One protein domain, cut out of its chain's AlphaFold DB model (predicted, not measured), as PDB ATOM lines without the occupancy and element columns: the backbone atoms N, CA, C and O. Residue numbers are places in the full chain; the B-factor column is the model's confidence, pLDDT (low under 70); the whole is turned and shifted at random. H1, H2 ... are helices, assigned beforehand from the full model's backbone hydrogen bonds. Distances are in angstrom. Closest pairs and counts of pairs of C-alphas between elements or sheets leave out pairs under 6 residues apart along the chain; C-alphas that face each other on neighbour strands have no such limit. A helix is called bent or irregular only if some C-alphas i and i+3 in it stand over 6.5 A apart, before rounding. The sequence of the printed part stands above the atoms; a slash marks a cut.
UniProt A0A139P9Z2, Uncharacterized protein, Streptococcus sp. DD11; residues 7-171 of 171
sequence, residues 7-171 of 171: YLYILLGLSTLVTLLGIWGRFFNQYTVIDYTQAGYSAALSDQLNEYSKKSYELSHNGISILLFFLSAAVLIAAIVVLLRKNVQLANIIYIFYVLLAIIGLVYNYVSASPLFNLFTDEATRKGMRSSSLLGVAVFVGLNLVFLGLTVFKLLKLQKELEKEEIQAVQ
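What this domain is: This is residues 7 to 171 of the 171 residues of an uncharacterized protein of Streptococcus sp. DD11 (UniProt A0A139P9Z2). A long helical hairpin, H5 and H6, runs along a rod-shaped bundle, with H4 packed along H5 and H1 set at a slant on H4. H3 packs on the last part of H5, with little H2 at its tip, while residues 160 to 171 stick out at the opposite end. H1, H4, H5 and H6 form an up-and-down bundle, each running against the one before it in the chain. The printed part has 165 residues, with six named helices in order H1 to H6 and no named strand; it is all helix and loose, with a radius of gyration of the C-alphas of 20.9 A and spans of 80 by 30 by 25 A.

How they stand to each other: Start at H6, residues 123 to 169; it touches the hub H5, residues 88 to 119, closest at C-alphas 117 and 126, 5.6 A, at a shallow tilt of 10 degrees, opposite ways. H5 forms another hairpin with H4, residues 63 to 84, at 20 degrees; C-alphas 79 and 91 come closest, 4.7 A. H4 and H6 are apart. H1, residues 7 to 27, touches H4 with residues 12 to 19 alone, closest at C-alphas 19 and 73, 6.6 A. H3, residues 43 to 60, touches H5 at its residues 109 to 119 alone, closest at C-alphas 48 and 119, 6.2 A. H2, residues 36 to 39, touches H3 only at the corner, closest at C-alphas 36 and 46, 5.0 A. Every O i to N i+4 pair is within hydrogen-bond range in H1, H3, H4 and H6; in H5 23 of 28 are, and H2 is too short for one.

Where its parts are: Find C-alpha 123 at (218.365, 366.066, 211.641); H6 runs 68.5 A to C-alpha 169 at (167.415, 354.505, 255.911). H5 spans 47.9 A, with a kink of 26 degrees near residue 113, and is only just irregular: C-alphas 112 and 115 are 7.0 A apart. H4 spans 31.3 A, H1 30.4 A, H3 25.7 A and H2 5.2 A.

The domain as a whole: The C-alphas of Ala 43 and Gln 171, the two farthest apart, are 79.9 A from each other. The printed part has no cut and no long link; only residue 171 has a pLDDT under 70.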
ATOM      1  N   TYR A   7     183.824 347.719 235.671       93.81
ATOM      2  CA  TYR A   7     184.796 348.658 235.102       93.81
ATOM      3  C   TYR A   7     186.138 348.616 235.842       93.81
ATOM      4  O   TYR A   7     187.175 348.547 235.197       93.81
ATOM      5  N   LEU A   8     186.132 348.594 237.181       95.19
ATOM      6  CA  LEU A   8     187.360 348.667 237.965       95.19
ATOM      7  C   LEU A   8     188.163 347.367 237.850       95.19
ATOM      8  O   LEU A   8     189.383 347.422 237.778       95.19
ATOM      9  N   TYR A   9     187.495 346.212 237.733       95.12
ATOM     10  CA  TYR A   9     188.177 344.948 237.426       95.12
ATOM     11  C   TYR A   9     188.881 344.989 236.065       95.12
ATOM     12  O   TYR A   9     190.021 344.545 235.966       95.12
ATOM     13  N   ILE A  10     188.234 345.541 235.033       95.62
ATOM     14  CA  ILE A  10     188.834 345.670 233.696       95.62
ATOM     15  C   ILE A  10     190.044 346.609 233.749       95.62
ATOM     16  O   ILE A  10     191.117 346.258 233.266       95.62
ATOM     17  N   LEU A  11     189.885 347.777 234.372       97.62
ATOM     18  CA  LEU A  11     190.945 348.776 234.494       97.62
ATOM     19  C   LEU A  11     192.168 348.239 235.255       97.62
ATOM     20  O   LEU A  11     193.299 348.369 234.785       97.62
ATOM     21  N   LEU A  12     191.941 347.583 236.397       97.62
ATOM     22  CA  LEU A  12     192.997 346.932 237.172       97.62
ATOM     23  C   LEU A  12     193.637 345.778 236.398       97.62
ATOM     24  O   LEU A  12     194.854 345.637 236.437       97.62
ATOM     25  N   GLY A  13     192.851 344.980 235.669       97.31
ATOM     26  CA  GLY A  13     193.359 343.891 234.833       97.31
ATOM     27  C   GLY A  13     194.296 344.392 233.734       97.31
ATOM     28  O   GLY A  13     195.424 343.918 233.632       97.31
ATOM     29  N   LEU A  14     193.878 345.405 232.968       97.25
ATOM     30  CA  LEU A  14     194.708 346.022 231.927       97.25
ATOM     31  C   LEU A  14     195.979 346.647 232.512       97.25
ATOM     32  O   LEU A  14     197.070 346.435 231.990       97.25
ATOM     33  N   SER A  15     195.846 347.360 233.631       98.00
ATOM     34  CA  SER A  15     196.983 347.932 234.357       98.00
ATOM     35  C   SER A  15     197.963 346.855 234.811       98.00
ATOM     36  O   SER A  15     199.164 346.994 234.615       98.00
ATOM     37  N   THR A  16     197.447 345.742 235.337       98.00
ATOM     38  CA  THR A  16     198.261 344.607 235.783       98.00
ATOM     39  C   THR A  16     199.028 343.993 234.620       98.00
ATOM     40  O   THR A  16     200.215 343.726 234.769       98.00
ATOM     41  N   LEU A  17     198.402 343.820 233.450       97.25
ATOM     42  CA  LEU A  17     199.095 343.315 232.260       97.25
ATOM     43  C   LEU A  17     200.272 344.218 231.872       97.25
ATOM     44  O   LEU A  17     201.377 343.724 231.659       97.25
ATOM     45  N   VAL A  18     200.068 345.538 231.849       95.19
ATOM     46  CA  VAL A  18     201.144 346.500 231.556       95.19
ATOM     47  C   VAL A  18     202.242 346.448 232.621       95.19
ATOM     48  O   VAL A  18     203.426 346.436 232.282       95.19
ATOM     49  N   THR A  19     201.883 346.365 233.904       96.81
ATOM     50  CA  THR A  19     202.859 346.222 234.992       96.81
ATOM     51  C   THR A  19     203.666 344.931 234.860       96.81
ATOM     52  O   THR A  19     204.881 344.974 235.020       96.81
ATOM     53  N   LEU A  20     203.045 343.801 234.511       96.75
ATOM     54  CA  LEU A  20     203.751 342.533 234.300       96.75
ATOM     55  C   LEU A  20     204.742 342.614 233.133       96.75
ATOM     56  O   LEU A  20     205.877 342.165 233.276       96.75
ATOM     57  N   LEU A  21     204.367 343.254 232.019       94.62
ATOM     58  CA  LEU A  21     205.295 343.527 230.913       94.62
ATOM     59  C   LEU A  21     206.460 344.427 231.362       94.62
ATOM     60  O   LEU A  21     207.612 344.196 230.998       94.62
ATOM     61  N   GLY A  22     206.177 345.428 232.198       93.38
ATOM     62  CA  GLY A  22     207.192 346.311 232.769       93.38
ATOM     63  C   GLY A  22     208.137 345.620 233.758       93.38
ATOM     64  O   GLY A  22     209.311 345.986 233.810       93.38
ATOM     65  N   ILE A  23     207.648 344.634 234.519       94.56
ATOM     66  CA  ILE A  23     208.460 343.759 235.381       94.56
ATOM     67  C   ILE A  23     209.350 342.897 234.493       94.56
ATOM     68  O   ILE A  23     210.561 342.856 234.702       94.56
ATOM     69  N   TRP A  24     208.768 342.262 233.470       92.56
ATOM     70  CA  TRP A  24     209.516 341.417 232.548       92.56
ATOM     71  C   TRP A  24     210.703 342.171 231.940       92.56
ATOM     72  O   TRP A  24     211.847 341.730 232.033       92.56
ATOM     73  N   GLY A  25     210.439 343.367 231.412       90.12
ATOM     74  CA  GLY A  25     211.459 344.204 230.795       90.12
ATOM     75  C   GLY A  25     212.537 344.735 231.747       90.12
ATOM     76  O   GLY A  25     213.541 345.236 231.261       90.12
ATOM     77  N   ARG A  26     212.359 344.642 233.069       91.06
ATOM     78  CA  ARG A  26     213.359 345.074 234.063       91.06
ATOM     79  C   ARG A  26     214.214 343.933 234.603       91.06
ATOM     80  O   ARG A  26     215.362 344.155 234.960       91.06
ATOM     81  N   PHE A  27     213.655 342.729 234.700       89.69
ATOM     82  CA  PHE A  27     214.378 341.572 235.241       89.69
ATOM     83  C   PHE A  27     215.033 340.714 234.164       89.69
ATOM     84  O   PHE A  27     216.078 340.123 234.420       89.69
ATOM     85  N   PHE A  28     214.425 340.625 232.978       89.25
ATOM     86  CA  PHE A  28     214.861 339.678 231.949       89.25
ATOM     87  C   PHE A  28     215.500 340.342 230.733       89.25
ATOM     88  O   PHE A  28     216.236 339.674 230.010       89.25
ATOM     89  N   ASN A  29     215.270 341.638 230.498       86.25
ATOM     90  CA  ASN A  29     215.949 342.317 229.398       86.25
ATOM     91  C   ASN A  29     217.383 342.673 229.783       86.25
ATOM     92  O   ASN A  29     217.656 343.249 230.838       86.25
ATOM     93  N   GLN A  30     218.288 342.404 228.851       87.44
ATOM     94  CA  GLN A  30     219.671 342.845 228.895       87.44
ATOM     95  C   GLN A  30     219.937 343.731 227.683       87.44
ATOM     96  O   GLN A  30     219.388 343.500 226.601       87.44
ATOM     97  N   TYR A  31     220.781 344.745 227.858       90.50
ATOM     98  CA  TYR A  31     221.289 345.483 226.713       90.50
ATOM     99  C   TYR A  31     222.157 344.560 225.851       90.50
ATOM    100  O   TYR A  31     223.065 343.896 226.351       90.50
ATOM    101  N   THR A  32     221.883 344.548 224.549       93.00
ATOM    102  CA  THR A  32     222.670 343.834 223.543       93.00
ATOM    103  C   THR A  32     222.919 344.757 222.359       93.00
ATOM    104  O   THR A  32     222.075 345.585 222.019       93.00
ATOM    105  N   VAL A  33     224.104 344.640 221.764       94.88
ATOM    106  CA  VAL A  33     224.455 345.374 220.544       94.88
ATOM    107  C   VAL A  33     223.784 344.688 219.360       94.88
ATOM    108  O   VAL A  33     223.887 343.471 219.214       94.88
ATOM    109  N   ILE A  34     223.114 345.471 218.517       95.31
ATOM    110  CA  ILE A  34     222.448 345.002 217.303       95.31
ATOM    111  C   ILE A  34     223.193 345.563 216.092       95.31
ATOM    112  O   ILE A  34     223.470 346.760 216.020       95.31
ATOM    113  N   ASP A  35     223.504 344.705 215.124       95.75
ATOM    114  CA  ASP A  35     224.060 345.135 213.843       95.75
ATOM    115  C   ASP A  35     222.938 345.610 212.909       95.75
ATOM    116  O   ASP A  35     222.327 344.837 212.168       95.75
ATOM    117  N   TYR A  36     222.657 346.910 212.956       94.94
ATOM    118  CA  TYR A  36     221.623 347.534 212.136       94.94
ATOM    119  C   TYR A  36     222.026 347.659 210.659       94.94
ATOM    120  O   TYR A  36     221.176 347.962 209.819       94.94
ATOM    121  N   THR A  37     223.279 347.381 210.289       96.19
ATOM    122  CA  THR A  37     223.693 347.432 208.878       96.19
ATOM    123  C   THR A  37     223.007 346.352 208.041       96.19
ATOM    124  O   THR A  37     222.688 346.583 206.875       96.19
ATOM    125  N   GLN A  38     222.636 345.226 208.661       95.00
ATOM    126  CA  GLN A  38     221.841 344.164 208.031       95.00
ATOM    127  C   GLN A  38     220.421 344.617 207.664       95.00
ATOM    128  O   GLN A  38     219.792 344.039 206.782       95.00
ATOM    129  N   ALA A  39     219.923 345.676 208.311       92.94
ATOM    130  CA  ALA A  39     218.652 346.319 207.993       92.94
ATOM    131  C   ALA A  39     218.809 347.518 207.031       92.94
ATOM    132  O   ALA A  39     217.852 348.256 206.809       92.94
ATOM    133  N   GLY A  40     220.002 347.720 206.455       94.44
ATOM    134  CA  GLY A  40     220.281 348.774 205.474       94.44
ATOM    135  C   GLY A  40     220.661 350.132 206.070       94.44
ATOM    136  O   GLY A  40     220.742 351.116 205.335       94.44
ATOM    137  N   TYR A  41     220.904 350.216 207.381       95.50
ATOM    138  CA  TYR A  41     221.394 351.443 208.012       95.50
ATOM    139  C   TYR A  41     222.902 351.630 207.796       95.50
ATOM    140  O   TYR A  41     223.654 350.668 207.639       95.50
ATOM    141  N   SER A  42     223.372 352.881 207.817       96.56
ATOM    142  CA  SER A  42     224.811 353.164 207.785       96.56
ATOM    143  C   SER A  42     225.490 352.696 209.077       96.56
ATOM    144  O   SER A  42     224.857 352.651 210.132       96.56
ATOM    145  N   ALA A  43     226.794 352.405 209.021       96.94
ATOM    146  CA  ALA A  43     227.567 352.031 210.209       96.94
ATOM    147  C   ALA A  43     227.464 353.097 211.318       96.94
ATOM    148  O   ALA A  43     227.164 352.774 212.462       96.94
ATOM    149  N   ALA A  44     227.581 354.379 210.955       96.88
ATOM    150  CA  ALA A  44     227.440 355.486 211.900       96.88
ATOM    151  C   ALA A  44     226.055 355.529 212.569       96.88
ATOM    152  O   ALA A  44     225.954 355.771 213.769       96.88
ATOM    153  N   LEU A  45     224.978 355.281 211.815       96.38
ATOM    154  CA  LEU A  45     223.630 355.239 212.379       96.38
ATOM    155  C   LEU A  45     223.412 353.986 213.242       96.38
ATOM    156  O   LEU A  45     222.748 354.070 214.272       96.38
ATOM    157  N   SER A  46     224.006 352.849 212.867       97.38
ATOM    158  CA  SER A  46     224.016 351.634 213.690       97.38
ATOM    159  C   SER A  46     224.647 351.896 215.061       97.38
ATOM    160  O   SER A  46     224.059 351.556 216.091       97.38
ATOM    161  N   ASP A  47     225.793 352.578 215.098       97.81
ATOM    162  CA  ASP A  47     226.471 352.939 216.346       97.81
ATOM    163  C   ASP A  47     225.626 353.901 217.197       97.81
ATOM    164  O   ASP A  47     225.453 353.680 218.397       97.81
ATOM    165  N   GLN A  48     225.020 354.921 216.578       97.69
ATOM    166  CA  GLN A  48     224.136 355.872 217.267       97.69
ATOM    167  C   GLN A  48     222.897 355.191 217.871       97.69
ATOM    168  O   GLN A  48     222.506 355.509 218.996       97.69
ATOM    169  N   LEU A  49     222.283 354.241 217.156       96.69
ATOM    170  CA  LEU A  49     221.135 353.470 217.651       96.69
ATOM    171  C   LEU A  49     221.513 352.574 218.833       96.69
ATOM    172  O   LEU A  49     220.760 352.495 219.809       96.69
ATOM    173  N   ASN A  50     222.681 351.934 218.779       97.62
ATOM    174  CA  ASN A  50     223.202 351.146 219.893       97.62
ATOM    175  C   ASN A  50     223.513 352.025 221.112       97.62
ATOM    176  O   ASN A  50     223.098 351.692 222.223       97.62
ATOM    177  N   GLU A  51     224.152 353.185 220.928       97.62
ATOM    178  CA  GLU A  51     224.425 354.114 222.031       97.62
ATOM    179  C   GLU A  51     223.129 354.651 222.659       97.62
ATOM    180  O   GLU A  51     222.983 354.654 223.886       97.62
ATOM    181  N   TYR A  52     222.157 355.046 221.830       96.94
ATOM    182  CA  TYR A  52     220.829 355.449 222.287       96.94
ATOM    183  C   TYR A  52     220.148 354.333 223.089       96.94
ATOM    184  O   TYR A  52     219.604 354.589 224.166       96.94
ATOM    185  N   SER A  53     220.202 353.093 222.596       95.94
ATOM    186  CA  SER A  53     219.579 351.936 223.248       95.94
ATOM    187  C   SER A  53     220.248 351.610 224.581       95.94
ATOM    188  O   SER A  53     219.552 351.366 225.566       95.94
ATOM    189  N   LYS A  54     221.582 351.699 224.651       97.12
ATOM    190  CA  LYS A  54     222.350 351.523 225.889       97.12
ATOM    191  C   LYS A  54     221.962 352.555 226.943       97.12
ATOM    192  O   LYS A  54     221.598 352.187 228.057       97.12
ATOM    193  N   LYS A  55     221.975 353.845 226.593       97.25
ATOM    194  CA  LYS A  55     221.629 354.918 227.540       97.25
ATOM    195  C   LYS A  55     220.154 354.887 227.940       97.25
ATOM    196  O   LYS A  55     219.824 355.155 229.091       97.25
ATOM    197  N   SER A  56     219.263 354.515 227.020       95.19
ATOM    198  CA  SER A  56     217.842 354.307 227.328       95.19
ATOM    199  C   SER A  56     217.643 353.139 228.298       95.19
ATOM    200  O   SER A  56     216.854 353.239 229.240       95.19
ATOM    201  N   TYR A  57     218.395 352.049 228.113       94.94
ATOM    202  CA  TYR A  57     218.412 350.919 229.036       94.94
ATOM    203  C   TYR A  57     218.881 351.351 230.431       94.94
ATOM    204  O   TYR A  57     218.137 351.165 231.394       94.94
ATOM    205  N   GLU A  58     220.037 352.010 230.535       95.00
ATOM    206  CA  GLU A  58     220.572 352.543 231.796       95.00
ATOM    207  C   GLU A  58     219.572 353.476 232.493       95.00
ATOM    208  O   GLU A  58     219.345 353.359 233.697       95.00
ATOM    209  N   LEU A  59     218.906 354.355 231.740       94.62
ATOM    210  CA  LEU A  59     217.907 355.268 232.285       94.62
ATOM    211  C   LEU A  59     216.698 354.522 232.863       94.62
ATOM    212  O   LEU A  59     216.250 354.834 233.966       94.62
ATOM    213  N   SER A  60     216.183 353.520 232.149       91.25
ATOM    214  CA  SER A  60     215.048 352.710 232.616       91.25
ATOM    215  C   SER A  60     215.373 351.843 233.845       91.25
ATOM    216  O   SER A  60     214.458 351.477 234.588       91.25
ATOM    217  N   HIS A  61     216.663 351.578 234.086       92.69
ATOM    218  CA  HIS A  61     217.190 350.801 235.214       92.69
ATOM    219  C   HIS A  61     217.846 351.672 236.294       92.69
ATOM    220  O   HIS A  61     218.421 351.148 237.248       92.69
ATOM    221  N   ASN A  62     217.767 352.999 236.187       94.06
ATOM    222  CA  ASN A  62     218.286 353.870 237.232       94.06
ATOM    223  C   ASN A  62     217.389 353.824 238.487       94.06
ATOM    224  O   ASN A  62     216.229 353.400 238.444       94.06
ATOM    225  N   GLY A  63     217.915 354.302 239.618       94.12
ATOM    226  CA  GLY A  63     217.210 354.238 240.902       94.12
ATOM    227  C   GLY A  63     215.848 354.940 240.912       94.12
ATOM    228  O   GLY A  63     214.912 354.430 241.522       94.12
ATOM    229  N   ILE A  64     215.698 356.067 240.207       95.31
ATOM    230  CA  ILE A  64     214.438 356.829 240.176       95.31
ATOM    231  C   ILE A  64     213.391 356.112 239.312       95.31
ATOM    232  O   ILE A  64     212.252 355.950 239.745       95.31
ATOM    233  N   SER A  65     213.766 355.637 238.124       94.62
ATOM    234  CA  SER A  65     212.913 354.850 237.227       94.62
ATOM    235  C   SER A  65     212.433 353.564 237.892       94.62
ATOM    236  O   SER A  65     211.254 353.217 237.789       94.62
ATOM    237  N   ILE A  66     213.333 352.867 238.592       94.88
ATOM    238  CA  ILE A  66     213.017 351.675 239.383       94.88
ATOM    239  C   ILE A  66     212.047 352.038 240.511       94.88
ATOM    240  O   ILE A  66     211.002 351.401 240.641       94.88
ATOM    241  N   LEU A  67     212.345 353.085 241.286       96.50
ATOM    242  CA  LEU A  67     211.509 353.522 242.402       96.50
ATOM    243  C   LEU A  67     210.091 353.885 241.948       96.50
ATOM    244  O   LEU A  67     209.127 353.366 242.505       96.50
ATOM    245  N   LEU A  68     209.951 354.737 240.929       96.38
ATOM    246  CA  LEU A  68     208.647 355.152 240.401       96.38
ATOM    247  C   LEU A  68     207.837 353.955 239.903       96.38
ATOM    248  O   LEU A  68     206.635 353.867 240.165       96.38
ATOM    249  N   PHE A  69     208.494 353.018 239.219       96.19
ATOM    250  CA  PHE A  69     207.845 351.817 238.716       96.19
ATOM    251  C   PHE A  69     207.320 350.927 239.847       96.19
ATOM    252  O   PHE A  69     206.136 350.591 239.861       96.19
ATOM    253  N   PHE A  70     208.169 350.569 240.814       96.56
ATOM    254  CA  PHE A  70     207.763 349.682 241.905       96.56
ATOM    255  C   PHE A  70     206.799 350.354 242.883       96.56
ATOM    256  O   PHE A  70     205.904 349.686 243.394       96.56
ATOM    257  N   LEU A  71     206.910 351.670 243.089       97.81
ATOM    258  CA  LEU A  71     205.925 352.432 243.851       97.81
ATOM    259  C   LEU A  71     204.552 352.378 243.169       97.81
ATOM    260  O   LEU A  71     203.559 352.055 243.816       97.81
ATOM    261  N   SER A  72     204.494 352.630 241.859       97.88
ATOM    262  CA  SER A  72     203.254 352.508 241.084       97.88
ATOM    263  C   SER A  72     202.686 351.082 241.156       97.88
ATOM    264  O   SER A  72     201.507 350.907 241.468       97.88
ATOM    265  N   ALA A  73     203.523 350.053 240.986       97.88
ATOM    266  CA  ALA A  73     203.111 348.653 241.102       97.88
ATOM    267  C   ALA A  73     202.562 348.306 242.500       97.88
ATOM    268  O   ALA A  73     201.548 347.617 242.611       97.88
ATOM    269  N   ALA A  74     203.173 348.817 243.571       98.31
ATOM    270  CA  ALA A  74     202.691 348.613 244.936       98.31
ATOM    271  C   ALA A  74     201.308 349.252 245.159       98.31
ATOM    272  O   ALA A  74     200.425 348.623 245.746       98.31
ATOM    273  N   VAL A  75     201.085 350.466 244.644       98.56
ATOM    274  CA  VAL A  75     199.775 351.135 244.714       98.56
ATOM    275  C   VAL A  75     198.722 350.369 243.905       98.56
ATOM    276  O   VAL A  75     197.591 350.210 244.370       98.56
ATOM    277  N   LEU A  76     199.088 349.816 242.744       98.62
ATOM    278  CA  LEU A  76     198.200 348.950 241.964       98.62
ATOM    279  C   LEU A  76     197.783 347.702 242.756       98.62
ATOM    280  O   LEU A  76     196.594 347.390 242.838       98.62
ATOM    281  N   ILE A  77     198.742 347.017 243.387       98.31
ATOM    282  CA  ILE A  77     198.476 345.846 244.235       98.31
ATOM    283  C   ILE A  77     197.546 346.226 245.393       98.31
ATOM    284  O   ILE A  77     196.579 345.511 245.662       98.31
ATOM    285  N   ALA A  78     197.779 347.370 246.041       98.50
ATOM    286  CA  ALA A  78     196.910 347.860 247.105       98.50
ATOM    287  C   ALA A  78     195.463 348.063 246.616       98.50
ATOM    288  O   ALA A  78     194.527 347.615 247.284       98.50
ATOM    289  N   ALA A  79     195.263 348.651 245.429       98.25
ATOM    290  CA  ALA A  79     193.932 348.814 244.838       98.25
ATOM    291  C   ALA A  79     193.239 347.463 244.585       98.25
ATOM    292  O   ALA A  79     192.055 347.308 244.898       98.25
ATOM    293  N   ILE A  80     193.977 346.466 244.078       97.81
ATOM    294  CA  ILE A  80     193.467 345.104 243.849       97.81
ATOM    295  C   ILE A  80     193.043 344.457 245.169       97.81
ATOM    296  O   ILE A  80     191.910 343.993 245.289       97.81
ATOM    297  N   VAL A  81     193.916 344.454 246.181       97.94
ATOM    298  CA  VAL A  81     193.633 343.842 247.491       97.94
ATOM    299  C   VAL A  81     192.400 344.475 248.137       97.94
ATOM    300  O   VAL A  81     191.526 343.771 248.646       97.94
ATOM    301  N   VAL A  82     192.287 345.801 248.082       97.19
ATOM    302  CA  VAL A  82     191.148 346.545 248.635       97.19
ATOM    303  C   VAL A  82     189.852 346.229 247.878       97.19
ATOM    304  O   VAL A  82     188.804 346.044 248.507       97.19
ATOM    305  N   LEU A  83     189.913 346.078 246.551       95.25
ATOM    306  CA  LEU A  83     188.767 345.648 245.749       95.25
ATOM    307  C   LEU A  83     188.329 344.215 246.086       95.25
ATOM    308  O   LEU A  83     187.128 343.944 246.186       95.25
ATOM    309  N   LEU A  84     189.278 343.298 246.301       94.31
ATOM    310  CA  LEU A  84     188.993 341.918 246.712       94.31
ATOM    311  C   LEU A  84     188.308 341.868 248.084       94.31
ATOM    312  O   LEU A  84     187.354 341.107 248.255       94.31
ATOM    313  N   ARG A  85     188.698 342.762 249.003       94.44
ATOM    314  CA  ARG A  85     188.021 343.014 250.294       94.44
ATOM    315  C   ARG A  85     186.669 343.731 250.164       94.44
ATOM    316  O   ARG A  85     186.066 344.085 251.170       94.44
ATOM    317  N   LYS A  86     186.178 343.942 248.938       91.00
ATOM    318  CA  LYS A  86     184.881 344.556 248.604       91.00
ATOM    319  C   LYS A  86     184.731 346.027 249.005       91.00
ATOM    320  O   LYS A  86     183.628 346.560 248.893       91.00
ATOM    321  N   ASN A  87     185.813 346.723 249.362       93.44
ATOM    322  CA  ASN A  87     185.772 348.168 249.582       93.44
ATOM    323  C   ASN A  87     185.970 348.914 248.252       93.44
ATOM    324  O   ASN A  87     187.062 349.355 247.900       93.44
ATOM    325  N   VAL A  88     184.884 349.024 247.485       92.94
ATOM    326  CA  VAL A  88     184.902 349.598 246.130       92.94
ATOM    327  C   VAL A  88     185.278 351.080 246.137       92.94
ATOM    328  O   VAL A  88     185.990 351.529 245.242       92.94
ATOM    329  N   GLN A  89     184.827 351.843 247.132       93.62
ATOM    330  CA  GLN A  89     185.108 353.275 247.215       93.62
ATOM    331  C   GLN A  89     186.604 353.531 247.423       93.62
ATOM    332  O   GLN A  89     187.213 354.264 246.644       93.62
ATOM    333  N   LEU A  90     187.216 352.864 248.407       95.75
ATOM    334  CA  LEU A  90     188.648 352.997 248.660       95.75
ATOM    335  C   LEU A  90     189.485 352.462 247.489       95.75
ATOM    336  O   LEU A  90     190.480 353.079 247.125       95.75
ATOM    337  N   ALA A  91     189.059 351.367 246.847       97.31
ATOM    338  CA  ALA A  91     189.750 350.831 245.675       97.31
ATOM    339  C   ALA A  91     189.810 351.842 244.517       97.31
ATOM    340  O   ALA A  91     190.852 351.969 243.880       97.31
ATOM    341  N   ASN A  92     188.732 352.596 244.268       97.31
ATOM    342  CA  ASN A  92     188.732 353.667 243.264       97.31
ATOM    343  C   ASN A  92     189.712 354.786 243.616       97.31
ATOM    344  O   ASN A  92     190.449 355.242 242.749       97.31
ATOM    345  N   ILE A  93     189.731 355.216 244.879       97.88
ATOM    346  CA  ILE A  93     190.633 356.276 245.345       97.88
ATOM    347  C   ILE A  93     192.093 355.848 245.161       97.88
ATOM    348  O   ILE A  93     192.874 356.577 244.558       97.88
ATOM    349  N   ILE A  94     192.458 354.643 245.604       98.50
ATOM    350  CA  ILE A  94     193.820 354.116 245.431       98.50
ATOM    351  C   ILE A  94     194.157 353.962 243.944       98.50
ATOM    352  O   ILE A  94     195.262 354.299 243.523       98.50
ATOM    353  N   TYR A  95     193.204 353.510 243.125       98.50
ATOM    354  CA  TYR A  95     193.418 353.398 241.686       98.50
ATOM    355  C   TYR A  95     193.664 354.761 241.017       98.50
ATOM    356  O   TYR A  95     194.514 354.857 240.138       98.50
ATOM    357  N   ILE A  96     193.008 355.836 241.469       98.56
ATOM    358  CA  ILE A  96     193.313 357.205 241.022       98.56
ATOM    359  C   ILE A  96     194.776 357.559 241.328       98.56
ATOM    360  O   ILE A  96     195.480 358.029 240.436       98.56
ATOM    361  N   PHE A  97     195.264 357.282 242.544       98.31
ATOM    362  CA  PHE A  97     196.675 357.504 242.890       98.31
ATOM    363  C   PHE A  97     197.627 356.699 242.001       98.31
ATOM    364  O   PHE A  97     198.633 357.237 241.541       98.31
ATOM    365  N   TYR A  98     197.294 355.438 241.714       98.56
ATOM    366  CA  TYR A  98     198.056 354.617 240.772       98.56
ATOM    367  C   TYR A  98     198.142 355.277 239.388       98.56
ATOM    368  O   TYR A  98     199.242 355.422 238.858       98.56
ATOM    369  N   VAL A  99     197.010 355.714 238.823       98.38
ATOM    370  CA  VAL A  99     196.966 356.338 237.490       98.38
ATOM    371  C   VAL A  99     197.791 357.629 237.455       98.38
ATOM    372  O   VAL A  99     198.535 357.860 236.503       98.38
ATOM    373  N   LEU A 100     197.721 358.452 238.505       98.25
ATOM    374  CA  LEU A 100     198.535 359.666 238.611       98.25
ATOM    375  C   LEU A 100     200.035 359.346 238.659       98.25
ATOM    376  O   LEU A 100     200.815 359.959 237.931       98.25
ATOM    377  N   LEU A 101     200.442 358.349 239.452       97.75
ATOM    378  CA  LEU A 101     201.832 357.885 239.493       97.75
ATOM    379  C   LEU A 101     202.293 357.316 238.146       97.75
ATOM    380  O   LEU A 101     203.427 357.564 237.742       97.75
ATOM    381  N   ALA A 102     201.426 356.596 237.432       97.19
ATOM    382  CA  ALA A 102     201.733 356.075 236.104       97.19
ATOM    383  C   ALA A 102     201.993 357.213 235.100       97.19
ATOM    384  O   ALA A 102     202.976 357.164 234.362       97.19
ATOM    385  N   ILE A 103     201.176 358.275 235.118       98.00
ATOM    386  CA  ILE A 103     201.393 359.475 234.293       98.00
ATOM    387  C   ILE A 103     202.720 360.153 234.653       98.00
ATOM    388  O   ILE A 103     203.502 360.468 233.756       98.00
ATOM    389  N   ILE A 104     203.008 360.336 235.948       98.00
ATOM    390  CA  ILE A 104     204.285 360.906 236.411       98.00
ATOM    391  C   ILE A 104     205.460 360.070 235.893       98.00
ATOM    392  O   ILE A 104     206.415 360.626 235.356       98.00
ATOM    393  N   GLY A 105     205.372 358.742 235.990       96.31
ATOM    394  CA  GLY A 105     206.383 357.827 235.471       96.31
ATOM    395  C   GLY A 105     206.593 357.964 233.961       96.31
ATOM    396  O   GLY A 105     207.735 358.028 233.509       96.31
ATOM    397  N   LEU A 106     205.519 358.050 233.171       96.19
ATOM    398  CA  LEU A 106     205.601 358.244 231.716       96.19
ATOM    399  C   LEU A 106     206.306 359.558 231.355       96.19
ATOM    400  O   LEU A 106     207.218 359.564 230.527       96.19
ATOM    401  N   VAL A 107     205.915 360.658 232.003       96.88
ATOM    402  CA  VAL A 107     206.505 361.984 231.767       96.88
ATOM    403  C   VAL A 107     207.969 362.013 232.198       96.88
ATOM    404  O   VAL A 107     208.808 362.493 231.439       96.88
ATOM    405  N   TYR A 108     208.291 361.458 233.369       96.94
ATOM    406  CA  TYR A 108     209.665 361.361 233.860       96.94
ATOM    407  C   TYR A 108     210.568 360.646 232.848       96.94
ATOM    408  O   TYR A 108     211.578 361.207 232.429       96.94
ATOM    409  N   ASN A 109     210.168 359.454 232.387       94.56
ATOM    410  CA  ASN A 109     210.961 358.680 231.430       94.56
ATOM    411  C   ASN A 109     211.193 359.450 230.122       94.56
ATOM    412  O   ASN A 109     212.315 359.476 229.619       94.56
ATOM    413  N   TYR A 110     210.165 360.117 229.588       96.12
ATOM    414  CA  TYR A 110     210.309 360.929 228.380       96.12
ATOM    415  C   TYR A 110     211.272 362.102 228.574       96.12
ATOM    416  O   TYR A 110     212.183 362.301 227.771       96.12
ATOM    417  N   VAL A 111     211.087 362.875 229.646       97.00
ATOM    418  CA  VAL A 111     211.921 364.047 229.935       97.00
ATOM    419  C   VAL A 111     213.374 363.623 230.117       97.00
ATOM    420  O   VAL A 111     214.258 364.232 229.514       97.00
ATOM    421  N   SER A 112     213.626 362.553 230.868       96.38
ATOM    422  CA  SER A 112     214.976 362.047 231.097       96.38
ATOM    423  C   SER A 112     215.623 361.437 229.848       96.38
ATOM    424  O   SER A 112     216.837 361.545 229.694       96.38
ATOM    425  N   ALA A 113     214.844 360.849 228.934       96.06
ATOM    426  CA  ALA A 113     215.350 360.342 227.656       96.06
ATOM    427  C   ALA A 113     215.542 361.450 226.608       96.06
ATOM    428  O   ALA A 113     216.299 361.277 225.656       96.06
ATOM    429  N   SER A 114     214.886 362.603 226.768       96.19
ATOM    430  CA  SER A 114     214.876 363.660 225.752       96.19
ATOM    431  C   SER A 114     216.255 364.182 225.312       96.19
ATOM    432  O   SER A 114     216.412 364.447 224.116       96.19
ATOM    433  N   PRO A 115     217.288 364.278 226.176       97.19
ATOM    434  CA  PRO A 115     218.624 364.677 225.734       97.19
ATOM    435  C   PRO A 115     219.296 363.633 224.832       97.19
ATOM    436  O   PRO A 115     220.157 363.990 224.031       97.19
ATOM    437  N   LEU A 116     218.896 362.357 224.924       97.62
ATOM    438  CA  LEU A 116     219.482 361.261 224.145       97.62
ATOM    439  C   LEU A 116     219.200 361.396 222.645       97.62
ATOM    440  O   LEU A 116     219.943 360.853 221.835       97.62
ATOM    441  N   PHE A 117     218.184 362.165 222.241       97.25
ATOM    442  CA  PHE A 117     217.938 362.431 220.821       97.25
ATOM    443  C   PHE A 117     219.077 363.219 220.160       97.25
ATOM    444  O   PHE A 117     219.236 363.157 218.945       97.25
ATOM    445  N   ASN A 118     219.903 363.924 220.937       96.75
ATOM    446  CA  ASN A 118     221.058 364.647 220.407       96.75
ATOM    447  C   ASN A 118     222.225 363.726 220.013       96.75
ATOM    448  O   ASN A 118     223.177 364.207 219.407       96.75
ATOM    449  N   LEU A 119     222.148 362.424 220.312       97.19
ATOM    450  CA  LEU A 119     223.098 361.425 219.806       97.19
ATOM    451  C   LEU A 119     222.980 361.244 218.287       97.19
ATOM    452  O   LEU A 119     223.950 360.875 217.632       97.19
ATOM    453  N   PHE A 120     221.805 361.534 217.719       97.75
ATOM    454  CA  PHE A 120     221.582 361.457 216.282       97.75
ATOM    455  C   PHE A 120     222.091 362.727 215.600       97.75
ATOM    456  O   PHE A 120     221.586 363.836 215.826       97.75
ATOM    457  N   THR A 121     223.103 362.551 214.752       96.00
ATOM    458  CA  THR A 121     223.736 363.649 214.009       96.00
ATOM    459  C   THR A 121     222.841 364.156 212.886       96.00
ATOM    460  O   THR A 121     222.733 365.366 212.688       96.00
ATOM    461  N   ASP A 122     222.171 363.238 212.188       96.81
ATOM    462  CA  ASP A 122     221.215 363.558 211.131       96.81
ATOM    463  C   ASP A 122     219.930 364.177 211.707       96.81
ATOM    464  O   ASP A 122     219.315 363.655 212.644       96.81
ATOM    465  N   GLU A 123     219.508 365.306 211.137       97.00
ATOM    466  CA  GLU A 123     218.365 366.066 211.641       97.00
ATOM    467  C   GLU A 123     217.044 365.314 211.445       97.00
ATOM    468  O   GLU A 123     216.190 365.343 212.338       97.00
ATOM    469  N   ALA A 124     216.873 364.632 210.309       96.50
ATOM    470  CA  ALA A 124     215.654 363.886 210.016       96.50
ATOM    471  C   ALA A 124     215.483 362.717 210.997       96.50
ATOM    472  O   ALA A 124     214.416 362.562 211.595       96.50
ATOM    473  N   THR A 125     216.558 361.971 211.254       96.44
ATOM    474  CA  THR A 125     216.610 360.877 212.230       96.44
ATOM    475  C   THR A 125     216.319 361.382 213.640       96.44
ATOM    476  O   THR A 125     215.433 360.860 214.320       96.44
ATOM    477  N   ARG A 126     216.994 362.456 214.071       97.50
ATOM    478  CA  ARG A 126     216.770 363.073 215.385       97.50
ATOM    479  C   ARG A 126     215.314 363.499 215.576       97.50
ATOM    480  O   ARG A 126     214.715 363.208 216.614       97.50
ATOM    481  N   LYS A 127     214.731 364.182 214.584       97.31
ATOM    482  CA  LYS A 127     213.316 364.587 214.610       97.31
ATOM    483  C   LYS A 127     212.389 363.374 214.636       97.31
ATOM    484  O   LYS A 127     211.443 363.372 215.419       97.31
ATOM    485  N   GLY A 128     212.668 362.343 213.842       96.50
ATOM    486  CA  GLY A 128     211.890 361.104 213.812       96.50
ATOM    487  C   GLY A 128     211.860 360.390 215.166       96.50
ATOM    488  O   GLY A 128     210.786 360.053 215.670       96.50
ATOM    489  N   MET A 129     213.020 360.235 215.809       95.94
ATOM    490  CA  MET A 129     213.138 359.622 217.139       95.94
ATOM    491  C   MET A 129     212.407 360.432 218.214       95.94
ATOM    492  O   MET A 129     211.669 359.875 219.027       95.94
ATOM    493  N   ARG A 130     212.535 361.763 218.180       96.62
ATOM    494  CA  ARG A 130     211.829 362.639 219.119       96.62
ATOM    495  C   ARG A 130     210.312 362.556 218.954       96.62
ATOM    496  O   ARG A 130     209.598 362.404 219.942       96.62
ATOM    497  N   SER A 131     209.824 362.646 217.719       96.62
ATOM    498  CA  SER A 131     208.390 362.633 217.417       96.62
ATOM    499  C   SER A 131     207.742 361.288 217.734       96.62
ATOM    500  O   SER A 131     206.663 361.264 218.319       96.62
ATOM    501  N   SER A 132     208.397 360.172 217.403       95.00
ATOM    502  CA  SER A 132     207.889 358.829 217.724       95.00
ATOM    503  C   SER A 132     207.829 358.587 219.234       95.00
ATOM    504  O   SER A 132     206.815 358.102 219.736       95.00
ATOM    505  N   SER A 133     208.861 359.003 219.971       95.56
ATOM    506  CA  SER A 133     208.874 358.934 221.434       95.56
ATOM    507  C   SER A 133     207.763 359.788 222.055       95.56
ATOM    508  O   SER A 133     206.995 359.298 222.886       95.56
ATOM    509  N   LEU A 134     207.602 361.036 221.597       96.00
ATOM    510  CA  LEU A 134     206.539 361.925 222.066       96.00
ATOM    511  C   LEU A 134     205.147 361.355 221.772       96.00
ATOM    512  O   LEU A 134     204.281 361.395 222.643       96.00
ATOM    513  N   LEU A 135     204.931 360.804 220.573       97.31
ATOM    514  CA  LEU A 135     203.663 360.181 220.197       97.31
ATOM    515  C   LEU A 135     203.343 358.990 221.103       97.31
ATOM    516  O   LEU A 135     202.224 358.893 221.605       97.31
ATOM    517  N   GLY A 136     204.322 358.119 221.361       95.44
ATOM    518  CA  GLY A 136     204.154 356.992 222.277       95.44
ATOM    519  C   GLY A 136     203.729 357.453 223.670       95.44
ATOM    520  O   GLY A 136     202.732 356.977 224.214       95.44
ATOM    521  N   VAL A 137     204.426 358.446 224.221       96.69
ATOM    522  CA  VAL A 137     204.108 359.015 225.540       96.69
ATOM    523  C   VAL A 137     202.721 359.657 225.545       96.69
ATOM    524  O   VAL A 137     201.946 359.410 226.465       96.69
ATOM    525  N   ALA A 138     202.369 360.420 224.507       97.44
ATOM    526  CA  ALA A 138     201.063 361.060 224.383       97.44
ATOM    527  C   ALA A 138     199.915 360.038 224.363       97.44
ATOM    528  O   ALA A 138     198.908 360.241 225.041       97.44
ATOM    529  N   VAL A 139     200.081 358.917 223.652       97.56
ATOM    530  CA  VAL A 139     199.093 357.827 223.619       97.56
ATOM    531  C   VAL A 139     198.889 357.230 225.011       97.56
ATOM    532  O   VAL A 139     197.752 357.129 225.475       97.56
ATOM    533  N   PHE A 140     199.967 356.870 225.714       95.94
ATOM    534  CA  PHE A 140     199.851 356.254 227.040       95.94
ATOM    535  C   PHE A 140     199.351 357.228 228.112       95.94
ATOM    536  O   PHE A 140     198.581 356.824 228.987       95.94
ATOM    537  N   VAL A 141     199.731 358.506 228.045       97.81
ATOM    538  CA  VAL A 141     199.170 359.547 228.918       97.81
ATOM    539  C   VAL A 141     197.681 359.728 228.629       97.81
ATOM    540  O   VAL A 141     196.880 359.695 229.560       97.81
ATOM    541  N   GLY A 142     197.287 359.836 227.358       97.94
ATOM    542  CA  GLY A 142     195.884 359.938 226.952       97.94
ATOM    543  C   GLY A 142     195.042 358.761 227.450       97.94
ATOM    544  O   GLY A 142     193.975 358.966 228.028       97.94
ATOM    545  N   LEU A 143     195.549 357.532 227.325       97.31
ATOM    546  CA  LEU A 143     194.891 356.334 227.851       97.31
ATOM    547  C   LEU A 143     194.708 356.394 229.376       97.31
ATOM    548  O   LEU A 143     193.625 356.099 229.885       97.31
ATOM    549  N   ASN A 144     195.738 356.821 230.110       97.88
ATOM    550  CA  ASN A 144     195.648 356.988 231.559       97.88
ATOM    551  C   ASN A 144     194.648 358.084 231.954       97.88
ATOM    552  O   ASN A 144     193.899 357.908 232.911       97.88
ATOM    553  N   LEU A 145     194.555 359.180 231.197       98.31
ATOM    554  CA  LEU A 145     193.542 360.214 231.423       98.31
ATOM    555  C   LEU A 145     192.117 359.686 231.201       98.31
ATOM    556  O   LEU A 145     191.217 360.023 231.970       98.31
ATOM    557  N   VAL A 146     191.908 358.804 230.217       98.06
ATOM    558  CA  VAL A 146     190.621 358.109 230.035       98.06
ATOM    559  C   VAL A 146     190.303 357.229 231.247       98.06
ATOM    560  O   VAL A 146     189.182 357.265 231.760       98.06
ATOM    561  N   PHE A 147     191.281 356.470 231.752       97.75
ATOM    562  CA  PHE A 147     191.106 355.637 232.948       97.75
ATOM    563  C   PHE A 147     190.783 356.481 234.183       97.75
ATOM    564  O   PHE A 147     189.881 356.130 234.948       97.75
ATOM    565  N   LEU A 148     191.477 357.608 234.351       98.25
ATOM    566  CA  LEU A 148     191.239 358.565 235.425       98.25
ATOM    567  C   LEU A 148     189.814 359.118 235.353       98.25
ATOM    568  O   LEU A 148     189.070 359.019 236.329       98.25
ATOM    569  N   GLY A 149     189.407 359.627 234.188       97.69
ATOM    570  CA  GLY A 149     188.071 360.178 233.967       97.69
ATOM    571  C   GLY A 149     186.965 359.159 234.246       97.69
ATOM    572  O   GLY A 149     186.010 359.466 234.962       97.69
ATOM    573  N   LEU A 150     187.120 357.919 233.762       97.00
ATOM    574  CA  LEU A 150     186.157 356.844 234.018       97.00
ATOM    575  C   LEU A 150     186.049 356.524 235.514       97.00
ATOM    576  O   LEU A 150     184.943 356.381 236.038       97.00
ATOM    577  N   THR A 151     187.188 356.418 236.198       96.81
ATOM    578  CA  THR A 151     187.255 356.073 237.625       96.81
ATOM    579  C   THR A 151     186.624 357.166 238.480       96.81
ATOM    580  O   THR A 151     185.752 356.874 239.296       96.81
ATOM    581  N   VAL A 152     186.986 358.431 238.244       97.06
ATOM    582  CA  VAL A 152     186.414 359.587 238.952       97.06
ATOM    583  C   VAL A 152     184.906 359.662 238.728       97.06
ATOM    584  O   VAL A 152     184.145 359.749 239.690       97.06
ATOM    585  N   PHE A 153     184.444 359.546 237.480       95.75
ATOM    586  CA  PHE A 153     183.014 359.570 237.171       95.75
ATOM    587  C   PHE A 153     182.240 358.470 237.913       95.75
ATOM    588  O   PHE A 153     181.172 358.717 238.481       95.75
ATOM    589  N   LYS A 154     182.773 357.242 237.933       94.38
ATOM    590  CA  LYS A 154     182.138 356.112 238.622       94.38
ATOM    591  C   LYS A 154     182.182 356.251 240.143       94.38
ATOM    592  O   LYS A 154     181.204 355.869 240.783       94.38
ATOM    593  N   LEU A 155     183.255 356.803 240.704       94.00
ATOM    594  CA  LEU A 155     183.375 357.087 242.133       94.00
ATOM    595  C   LEU A 155     182.337 358.122 242.583       94.00
ATOM    596  O   LEU A 155     181.606 357.866 243.534       94.00
ATOM    597  N   LEU A 156     182.203 359.234 241.851       93.94
ATOM    598  CA  LEU A 156     181.201 360.266 242.144       93.94
ATOM    599  C   LEU A 156     179.776 359.711 242.076       93.94
ATOM    600  O   LEU A 156     178.927 360.041 242.901       93.94
ATOM    601  N   LYS A 157     179.496 358.844 241.095       92.06
ATOM    602  CA  LYS A 157     178.197 358.175 241.001       92.06
ATOM    603  C   LYS A 157     177.944 357.247 242.193       92.06
ATOM    604  O   LYS A 157     176.838 357.253 242.718       92.06
ATOM    605  N   LEU A 158     178.952 356.479 242.608       89.06
ATOM    606  CA  LEU A 158     178.858 355.583 243.760       89.06
ATOM    607  C   LEU A 158     178.569 356.360 245.051       89.06
ATOM    608  O   LEU A 158     177.686 355.961 245.798       89.06
ATOM    609  N   GLN A 159     179.263 357.476 245.288       90.00
ATOM    610  CA  GLN A 159     179.032 358.330 246.460       90.00
ATOM    611  C   GLN A 159     177.591 358.849 246.507       90.00
ATOM    612  O   GLN A 159     176.913 358.672 247.511       90.00
ATOM    613  N   LYS A 160     177.075 359.360 245.382       90.88
ATOM    614  CA  LYS A 160     175.680 359.824 245.283       90.88
ATOM    615  C   LYS A 160     174.644 358.721 245.510       90.88
ATOM    616  O   LYS A 160     173.529 359.014 245.926       90.88
ATOM    617  N   GLU A 161     174.949 357.479 245.141       88.75
ATOM    618  CA  GLU A 161     174.062 356.337 245.399       88.75
ATOM    619  C   GLU A 161     174.062 355.976 246.894       88.75
ATOM    620  O   GLU A 161     172.989 355.778 247.456       88.75
ATOM    621  N   LEU A 162     175.230 355.984 247.545       86.94
ATOM    622  CA  LEU A 162     175.367 355.724 248.984       86.94
ATOM    623  C   LEU A 162     174.675 356.797 249.839       86.94
ATOM    624  O   LEU A 162     173.905 356.450 250.725       86.94
ATOM    625  N   GLU A 163     174.861 358.079 249.516       88.62
ATOM    626  CA  GLU A 163     174.195 359.197 250.208       88.62
ATOM    627  C   GLU A 163     172.661 359.071 250.163       88.62
ATOM    628  O   GLU A 163     171.968 359.337 251.141       88.62
ATOM    629  N   LYS A 164     172.105 358.633 249.025       88.62
ATOM    630  CA  LYS A 164     170.657 358.418 248.882       88.62
ATOM    631  C   LYS A 164     170.155 357.245 249.719       88.62
ATOM    632  O   LYS A 164     169.071 357.347 250.286       88.62
ATOM    633  N   GLU A 165     170.908 356.146 249.759       86.44
ATOM    634  CA  GLU A 165     170.579 354.979 250.586       86.44
ATOM    635  C   GLU A 165     170.594 355.347 252.079       86.44
ATOM    636  O   GLU A 165     169.688 354.952 252.809       86.44
ATOM    637  N   GLU A 166     171.562 356.155 252.524       84.38
ATOM    638  CA  GLU A 166     171.641 356.648 253.905       84.38
ATOM    639  C   GLU A 166     170.448 357.538 254.275       84.38
ATOM    640  O   GLU A 166     169.831 357.325 255.314       84.38
ATOM    641  N   ILE A 167     170.065 358.485 253.410       85.62
ATOM    642  CA  ILE A 167     168.901 359.356 253.651       85.62
ATOM    643  C   ILE A 167     167.607 358.537 253.765       85.62
ATOM    644  O   ILE A 167     166.787 358.812 254.635       85.62
ATOM    645  N   GLN A 168     167.423 357.525 252.911       84.19
ATOM    646  CA  GLN A 168     166.238 356.656 252.941       84.19
ATOM    647  C   GLN A 168     166.197 355.729 254.158       84.19
ATOM    648  O   GLN A 168     165.115 355.335 254.569       84.19
ATOM    649  N   ALA A 169     167.347 355.364 254.729       80.94
ATOM    650  CA  ALA A 169     167.415 354.505 255.911       80.94
ATOM    651  C   ALA A 169     167.091 355.242 257.227       80.94
ATOM    652  O   ALA A 169     166.884 354.591 258.250       80.94
ATOM    653  N   VAL A 170     167.085 356.579 257.211       81.12
ATOM    654  CA  VAL A 170     166.820 357.447 258.375       81.12
ATOM    655  C   VAL A 170     165.395 358.041 258.342       81.12
ATOM    656  O   VAL A 170     164.988 358.702 259.296       81.12
ATOM    657  N   GLN A 171     164.632 357.796 257.269       60.56
ATOM    658  CA  GLN A 171     163.218 358.177 257.104       60.56
ATOM    659  C   GLN A 171     162.287 357.005 257.413       60.56
ATOM    660  O   GLN A 171     161.212 357.272 257.995       60.56
TER     661      GLN A 171